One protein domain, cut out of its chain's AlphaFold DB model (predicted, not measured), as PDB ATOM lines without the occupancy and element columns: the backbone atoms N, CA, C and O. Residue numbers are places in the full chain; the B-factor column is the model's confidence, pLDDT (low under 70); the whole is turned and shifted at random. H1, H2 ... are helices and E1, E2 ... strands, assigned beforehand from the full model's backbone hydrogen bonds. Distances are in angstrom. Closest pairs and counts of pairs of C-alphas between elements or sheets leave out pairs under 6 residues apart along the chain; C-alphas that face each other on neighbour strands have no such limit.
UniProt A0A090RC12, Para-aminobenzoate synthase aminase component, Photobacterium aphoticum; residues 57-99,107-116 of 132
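Overview. This is residues 57 to 99 and 107 to 116 of the 132 residues of the protein "Para-aminobenzoate synthase aminase component" of Photobacterium aphoticum (UniProt A0A090RC12). Picture a small three-stranded antiparallel sheet with one helix, H1, laid lengthwise over one face, above E2 and partly E1. Residues 95 to 99, before the cut, and residues 107 to 116, after it, hold no named element, and the second of these stretches runs past the sheet on the E1 side. The printed part has 53 residues, with E1, E2, E3 and then H1 along the chain; the sheet's order is E1 - E2 - E3 and the class is mixed, helices and strands. It is compact, with a radius of gyration of the C-alphas of 11.4 A and spans of 35 by 28 by 16 A.

Arrangement. Start at E1, residues 58 to 63, which forms a hairpin with E2, residues 66 to 71; look for N 61 and O 68, within hydrogen-bond range at 2.9 A. E2 forms the next hairpin with E3, residues 76 to 79, where N 69 and O 77 are 2.8 A apart. These strands make a meander, each the antiparallel neighbour of the one before, with E1 and E3 as edge strands. Next find H1, residues 83 to 94, on the sheet at a height of 9.8 A, making two layers, a helix on one face of a sheet. It lies over E2 and only just over E1, on which 3 of its 12 C-alphas fall, and runs along the strands, at 15 degrees to E2 on the local plane. The closest C-alphas of E2 and H1 are those of Thr 67 and Pro 83, 6.6 A apart. In H1 every O i to N i+4 pair is within hydrogen-bond range.

Along the chain. Find C-alpha 58 at (-41.918, -43.025, 30.208); from there E1 runs 16.6 A to residue 63. E2 then covers 16.4 A and E3 10.2 A. H1 runs 16.1 A from C-alpha 83 at (-44.318, -48.944, 18.407) to C-alpha 94 at (-40.227, -50.307, 33.953).

Size, cuts and confidence. The two C-alphas farthest apart, those of Gly 64 and Lys 99, are 35.1 A apart. Residues 100 to 106 are not printed, and C-alphas 99 and 107 are 9.4 A apart across the cut. The links E1 to E2, E2 to E3 and E3 to H1 are tight. The mean pLDDT of the printed part is 92.9, and residue 116 is under 70.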
ATOM      1  N   LEU A  57     -43.822 -42.791  33.909       95.75
ATOM      2  CA  LEU A  57     -42.424 -43.254  33.993       95.75
ATOM      3  C   LEU A  57     -41.680 -43.144  32.654       95.75
ATOM      4  O   LEU A  57     -40.459 -42.965  32.622       95.75
ATOM      5  N   ALA A  58     -42.412 -43.278  31.548       96.94
ATOM      6  CA  ALA A  58     -41.918 -43.025  30.208       96.94
ATOM      7  C   ALA A  58     -43.056 -42.621  29.264       96.94
ATOM      8  O   ALA A  58     -44.189 -43.077  29.416       96.94
ATOM      9  N   THR A  59     -42.733 -41.814  28.257       97.81
ATOM     10  CA  THR A  59     -43.635 -41.443  27.164       97.81
ATOM     11  C   THR A  59     -43.088 -41.967  25.844       97.81
ATOM     12  O   THR A  59     -41.872 -42.016  25.635       97.81
ATOM     13  N   LEU A  60     -43.990 -42.401  24.964       97.69
ATOM     14  CA  LEU A  60     -43.665 -42.887  23.627       97.69
ATOM     15  C   LEU A  60     -44.452 -42.064  22.609       97.69
ATOM     16  O   LEU A  60     -45.680 -42.059  22.623       97.69
ATOM     17  N   GLU A  61     -43.739 -41.378  21.722       96.69
ATOM     18  CA  GLU A  61     -44.319 -40.547  20.667       96.69
ATOM     19  C   GLU A  61     -43.822 -41.033  19.308       96.69
ATOM     20  O   GLU A  61     -42.633 -40.928  18.990       96.69
ATOM     21  N   THR A  62     -44.728 -41.581  18.499       94.19
ATOM     22  CA  THR A  62     -44.404 -42.109  17.171       94.19
ATOM     23  C   THR A  62     -44.809 -41.125  16.082       94.19
ATOM     24  O   THR A  62     -45.982 -40.798  15.920       94.19
ATOM     25  N   HIS A  63     -43.832 -40.710  15.279       91.12
ATOM     26  CA  HIS A  63     -44.036 -39.905  14.082       91.12
ATOM     27  C   HIS A  63     -43.423 -40.616  12.876       91.12
ATOM     28  O   HIS A  63     -42.208 -40.804  12.787       91.12
ATOM     29  N   GLY A  64     -44.272 -41.018  11.927       87.75
ATOM     30  CA  GLY A  64     -43.839 -41.803  10.771       87.75
ATOM     31  C   GLY A  64     -43.283 -43.162  11.200       87.75
ATOM     32  O   GLY A  64     -44.011 -43.976  11.758       87.75
ATOM     33  N   GLU A  65     -42.003 -43.400  10.926       88.19
ATOM     34  CA  GLU A  65     -41.303 -44.662  11.224       88.19
ATOM     35  C   GLU A  65     -40.416 -44.563  12.473       88.19
ATOM     36  O   GLU A  65     -39.626 -45.457  12.761       88.19
ATOM     37  N   THR A  66     -40.497 -43.448  13.201       94.19
ATOM     38  CA  THR A  66     -39.637 -43.167  14.347       94.19
ATOM     39  C   THR A  66     -40.466 -42.959  15.602       94.19
ATOM     40  O   THR A  66     -41.384 -42.142  15.624       94.19
ATOM     41  N   THR A  67     -40.092 -43.661  16.665       96.44
ATOM     42  CA  THR A  67     -40.642 -43.507  18.009       96.44
ATOM     43  C   THR A  67     -39.598 -42.852  18.904       96.44
ATOM     44  O   THR A  67     -38.491 -43.376  19.077       96.44
ATOM     45  N   ARG A  68     -39.952 -41.705  19.480       98.12
ATOM     46  CA  ARG A  68     -39.203 -41.053  20.554       98.12
ATOM     47  C   ARG A  68     -39.680 -41.618  21.888       98.12
ATOM     48  O   ARG A  68     -40.879 -41.653  22.140       98.12
ATOM     49  N   ILE A  69     -38.743 -42.050  22.722       98.44
ATOM     50  CA  ILE A  69     -38.994 -42.600  24.054       98.44
ATOM     51  C   ILE A  69     -38.316 -41.678  25.059       98.44
ATOM     52  O   ILE A  69     -37.090 -41.562  25.038       98.44
ATOM     53  N   LYS A  70     -39.089 -41.038  25.935       97.94
ATOM     54  CA  LYS A  70     -38.565 -40.167  26.992       97.94
ATOM     55  C   LYS A  70     -38.868 -40.780  28.348       97.94
ATOM     56  O   LYS A  70     -40.009 -41.134  28.612       97.94
ATOM     57  N   PHE A  71     -37.857 -40.912  29.194       96.81
ATOM     58  CA  PHE A  71     -37.976 -41.465  30.540       96.81
ATOM     59  C   PHE A  71     -38.102 -40.339  31.574       96.81
ATOM     60  O   PHE A  71     -37.594 -39.233  31.370       96.81
ATOM     61  N   SER A  72     -38.745 -40.620  32.709       93.00
ATOM     62  CA  SER A  72     -38.948 -39.645  33.794       93.00
ATOM     63  C   SER A  72     -37.640 -39.133  34.410       93.00
ATOM     64  O   SER A  72     -37.576 -38.005  34.891       93.00
ATOM     65  N   ASN A  73     -36.559 -39.915  34.325       91.81
ATOM     66  CA  ASN A  73     -35.220 -39.504  34.753       91.81
ATOM     67  C   ASN A  73     -34.521 -38.528  33.780       91.81
ATOM     68  O   ASN A  73     -33.381 -38.138  34.028       91.81
ATOM     69  N   GLY A  74     -35.175 -38.162  32.674       93.62
ATOM     70  CA  GLY A  74     -34.649 -37.273  31.641       93.62
ATOM     71  C   GLY A  74     -33.902 -37.974  30.505       93.62
ATOM     72  O   GLY A  74     -33.569 -37.305  29.527       93.62
ATOM     73  N   ASP A  75     -33.665 -39.290  30.585       95.75
ATOM     74  CA  ASP A  75     -33.066 -40.041  29.480       95.75
ATOM     75  C   ASP A  75     -34.010 -40.044  28.267       95.75
ATOM     76  O   ASP A  75     -35.233 -40.139  28.396       95.75
ATOM     77  N   GLU A  76     -33.442 -40.003  27.062       97.50
ATOM     78  CA  GLU A  76     -34.198 -40.076  25.812       97.50
ATOM     79  C   GLU A  76     -33.571 -41.096  24.858       97.50
ATOM     80  O   GLU A  76     -32.349 -41.249  24.785       97.50
ATOM     81  N   LYS A  77     -34.418 -41.815  24.119       97.25
ATOM     82  CA  LYS A  77     -34.018 -42.746  23.063       97.25
ATOM     83  C   LYS A  77     -34.882 -42.550  21.829       97.25
ATOM     84  O   LYS A  77     -36.059 -42.216  21.916       97.25
ATOM     85  N   ILE A  78     -34.293 -42.839  20.679       97.75
ATOM     86  CA  ILE A  78     -34.993 -42.893  19.401       97.75
ATOM     87  C   ILE A  78     -34.945 -44.338  18.908       97.75
ATOM     88  O   ILE A  78     -33.910 -44.999  19.011       97.75
ATOM     89  N   SER A  79     -36.065 -44.838  18.395       95.69
ATOM     90  CA  SER A  79     -36.169 -46.187  17.854       95.69
ATOM     91  C   SER A  79     -37.009 -46.212  16.584       95.69
ATOM     92  O   SER A  79     -37.949 -45.439  16.439       95.69
ATOM     93  N   THR A  80     -36.678 -47.129  15.683       94.31
ATOM     94  CA  THR A  80     -37.463 -47.447  14.482       94.31
ATOM     95  C   THR A  80     -38.123 -48.823  14.585       94.31
ATOM     96  O   THR A  80     -38.535 -49.396  13.579       94.31
ATOM     97  N   LEU A  81     -38.143 -49.408  15.788       92.06
ATOM     98  CA  LEU A  81     -38.881 -50.639  16.043       92.06
ATOM     99  C   LEU A  81     -40.385 -50.361  16.012       92.06
ATOM    100  O   LEU A  81     -40.822 -49.221  16.184       92.06
ATOM    101  N   ASP A  82     -41.156 -51.431  15.833       89.19
ATOM    102  CA  ASP A  82     -42.609 -51.401  15.956       89.19
ATOM    103  C   ASP A  82     -43.027 -50.707  17.271       89.19
ATOM    104  O   ASP A  82     -42.580 -51.127  18.347       89.19
ATOM    105  N   PRO A  83     -43.859 -49.649  17.216       91.38
ATOM    106  CA  PRO A  83     -44.318 -48.944  18.407       91.38
ATOM    107  C   PRO A  83     -45.041 -49.844  19.416       91.38
ATOM    108  O   PRO A  83     -44.888 -49.620  20.615       91.38
ATOM    109  N   PHE A  84     -45.766 -50.882  18.987       90.62
ATOM    110  CA  PHE A  84     -46.448 -51.794  19.916       90.62
ATOM    111  C   PHE A  84     -45.461 -52.676  20.669       90.62
ATOM    112  O   PHE A  84     -45.539 -52.803  21.892       90.62
ATOM    113  N   HIS A  85     -44.462 -53.193  19.957       93.12
ATOM    114  CA  HIS A  85     -43.361 -53.910  20.585       93.12
ATOM    115  C   HIS A  85     -42.571 -53.014  21.551       93.12
ATOM    116  O   HIS A  85     -42.130 -53.463  22.609       93.12
ATOM    117  N   LEU A  86     -42.396 -51.729  21.222       95.50
ATOM    118  CA  LEU A  86     -41.768 -50.772  22.132       95.50
ATOM    119  C   LEU A  86     -42.600 -50.552  23.399       95.50
ATOM    120  O   LEU A  86     -42.015 -50.523  24.479       95.50
ATOM    121  N   VAL A  87     -43.926 -50.433  23.295       95.38
ATOM    122  CA  VAL A  87     -44.811 -50.329  24.468       95.38
ATOM    123  C   VAL A  87     -44.653 -51.550  25.373       95.38
ATOM    124  O   VAL A  87     -44.392 -51.385  26.563       95.38
ATOM    125  N   GLU A  88     -44.743 -52.760  24.815       94.50
ATOM    126  CA  GLU A  88     -44.584 -54.015  25.563       94.50
ATOM    127  C   GLU A  88     -43.224 -54.079  26.268       94.50
ATOM    128  O   GLU A  88     -43.137 -54.321  27.474       94.50
ATOM    129  N   LYS A  89     -42.147 -53.792  25.530       95.69
ATOM    130  CA  LYS A  89     -40.787 -53.819  26.063       95.69
ATOM    131  C   LYS A  89     -40.592 -52.809  27.192       95.69
ATOM    132  O   LYS A  89     -40.052 -53.158  28.237       95.69
ATOM    133  N   ILE A  90     -41.007 -51.558  26.989       95.44
ATOM    134  CA  ILE A  90     -40.844 -50.504  27.997       95.44
ATOM    135  C   ILE A  90     -41.684 -50.812  29.237       95.44
ATOM    136  O   ILE A  90     -41.211 -50.611  30.353       95.44
ATOM    137  N   GLN A  91     -42.890 -51.356  29.064       93.56
ATOM    138  CA  GLN A  91     -43.717 -51.804  30.178       93.56
ATOM    139  C   GLN A  91     -43.014 -52.900  30.991       93.56
ATOM    140  O   GLN A  91     -42.949 -52.793  32.213       93.56
ATOM    141  N   HIS A  92     -42.434 -53.902  30.327       92.75
ATOM    142  CA  HIS A  92     -41.682 -54.971  30.989       92.75
ATOM    143  C   HIS A  92     -40.422 -54.463  31.709       92.75
ATOM    144  O   HIS A  92     -40.088 -54.933  32.794       92.75
ATOM    145  N   ASP A  93     -39.720 -53.494  31.114       92.88
ATOM    146  CA  ASP A  93     -38.502 -52.921  31.689       92.88
ATOM    147  C   ASP A  93     -38.798 -52.059  32.934       92.88
ATOM    148  O   ASP A  93     -37.996 -52.041  33.875       92.88
ATOM    149  N   LEU A  94     -39.923 -51.332  32.944       91.94
ATOM    150  CA  LEU A  94     -40.227 -50.307  33.953       91.94
ATOM    151  C   LEU A  94     -41.221 -50.732  35.035       91.94
ATOM    152  O   LEU A  94     -41.194 -50.146  36.117       91.94
ATOM    153  N   LEU A  95     -42.098 -51.701  34.769       91.25
ATOM    154  CA  LEU A  95     -43.135 -52.122  35.712       91.25
ATOM    155  C   LEU A  95     -42.814 -53.488  36.331       91.25
ATOM    156  O   LEU A  95     -42.229 -54.352  35.674       91.25
ATOM    157  N   PRO A  96     -43.193 -53.712  37.601       89.75
ATOM    158  CA  PRO A  96     -43.074 -55.027  38.206       89.75
ATOM    159  C   PRO A  96     -44.081 -56.003  37.581       89.75
ATOM    160  O   PRO A  96     -45.145 -55.615  37.097       89.75
ATOM    161  N   SER A  97     -43.782 -57.302  37.652       88.69
ATOM    162  CA  SER A  97     -44.779 -58.325  37.331       88.69
ATOM    163  C   SER A  97     -45.785 -58.428  38.474       88.69
ATOM    164  O   SER A  97     -45.431 -58.812  39.591       88.69
ATOM    165  N   LEU A  98     -47.036 -58.075  38.193       88.56
ATOM    166  CA  LEU A  98     -48.125 -58.062  39.164       88.56
ATOM    167  C   LEU A  98     -49.183 -59.101  38.796       88.56
ATOM    168  O   LEU A  98     -49.417 -59.398  37.623       88.56
ATOM    169  N   LYS A  99     -49.839 -59.656  39.815       90.56
ATOM    170  CA  LYS A  99     -51.045 -60.463  39.611       90.56
ATOM    171  C   LYS A  99     -52.246 -59.530  39.425       90.56
ATOM    172  O   LYS A  99     -52.267 -58.473  40.057       90.56
ATOM    173  N   ILE A 107     -53.913 -51.462  36.810       93.38
ATOM    174  CA  ILE A 107     -52.963 -51.399  37.942       93.38
ATOM    175  C   ILE A 107     -51.607 -50.825  37.509       93.38
ATOM    176  O   ILE A 107     -50.555 -51.197  38.026       93.38
ATOM    177  N   GLY A 108     -51.637 -49.936  36.516       91.00
ATOM    178  CA  GLY A 108     -50.454 -49.450  35.818       91.00
ATOM    179  C   GLY A 108     -50.237 -50.170  34.489       91.00
ATOM    180  O   GLY A 108     -50.647 -51.314  34.288       91.00
ATOM    181  N   GLY A 109     -49.621 -49.463  33.549       93.88
ATOM    182  CA  GLY A 109     -49.479 -49.911  32.171       93.88
ATOM    183  C   GLY A 109     -49.341 -48.729  31.222       93.88
ATOM    184  O   GLY A 109     -48.915 -47.649  31.625       93.88
ATOM    185  N   ALA A 110     -49.703 -48.934  29.957       95.25
ATOM    186  CA  ALA A 110     -49.690 -47.883  28.948       95.25
ATOM    187  C   ALA A 110     -51.102 -47.331  28.720       95.25
ATOM    188  O   ALA A 110     -52.056 -48.094  28.579       95.25
ATOM    189  N   VAL A 111     -51.213 -46.006  28.647       95.81
ATOM    190  CA  VAL A 111     -52.432 -45.279  28.272       95.81
ATOM    191  C   VAL A 111     -52.030 -44.213  27.264       95.81
ATOM    192  O   VAL A 111     -50.979 -43.588  27.401       95.81
ATOM    193  N   GLY A 112     -52.841 -44.016  26.230       92.75
ATOM    194  CA  GLY A 112     -52.529 -43.031  25.213       92.75
ATOM    195  C   GLY A 112     -53.538 -42.989  24.084       92.75
ATOM    196  O   GLY A 112     -54.577 -43.649  24.106       92.75
ATOM    197  N   PHE A 113     -53.202 -42.181  23.087       91.12
ATOM    198  CA  PHE A 113     -54.014 -41.970  21.904       91.12
ATOM    199  C   PHE A 113     -53.416 -42.697  20.701       91.12
ATOM    200  O   PHE A 113     -52.243 -42.513  20.371       91.12
ATOM    201  N   PHE A 114     -54.256 -43.462  20.008       85.50
ATOM    202  CA  PHE A 114     -53.926 -44.078  18.732       85.50
ATOM    203  C   PHE A 114     -54.750 -43.400  17.630       85.50
ATOM    204  O   PHE A 114     -55.975 -43.545  17.615       85.50
ATOM    205  N   PRO A 115     -54.124 -42.638  16.715       79.94
ATOM    206  CA  PRO A 115     -54.855 -41.973  15.646       79.94
ATOM    207  C   PRO A 115     -55.447 -42.998  14.680       79.94
ATOM    208  O   PRO A 115     -54.872 -44.055  14.448       79.94
ATOM    209  N   THR A 116     -56.546 -42.655  14.013       69.81
ATOM    210  CA  THR A 116     -57.183 -43.512  12.992       69.81
ATOM    211  C   THR A 116     -56.261 -43.852  11.812       69.81
ATOM    212  O   THR A 116     -56.474 -44.830  11.105       69.81
TER     213      THR A 116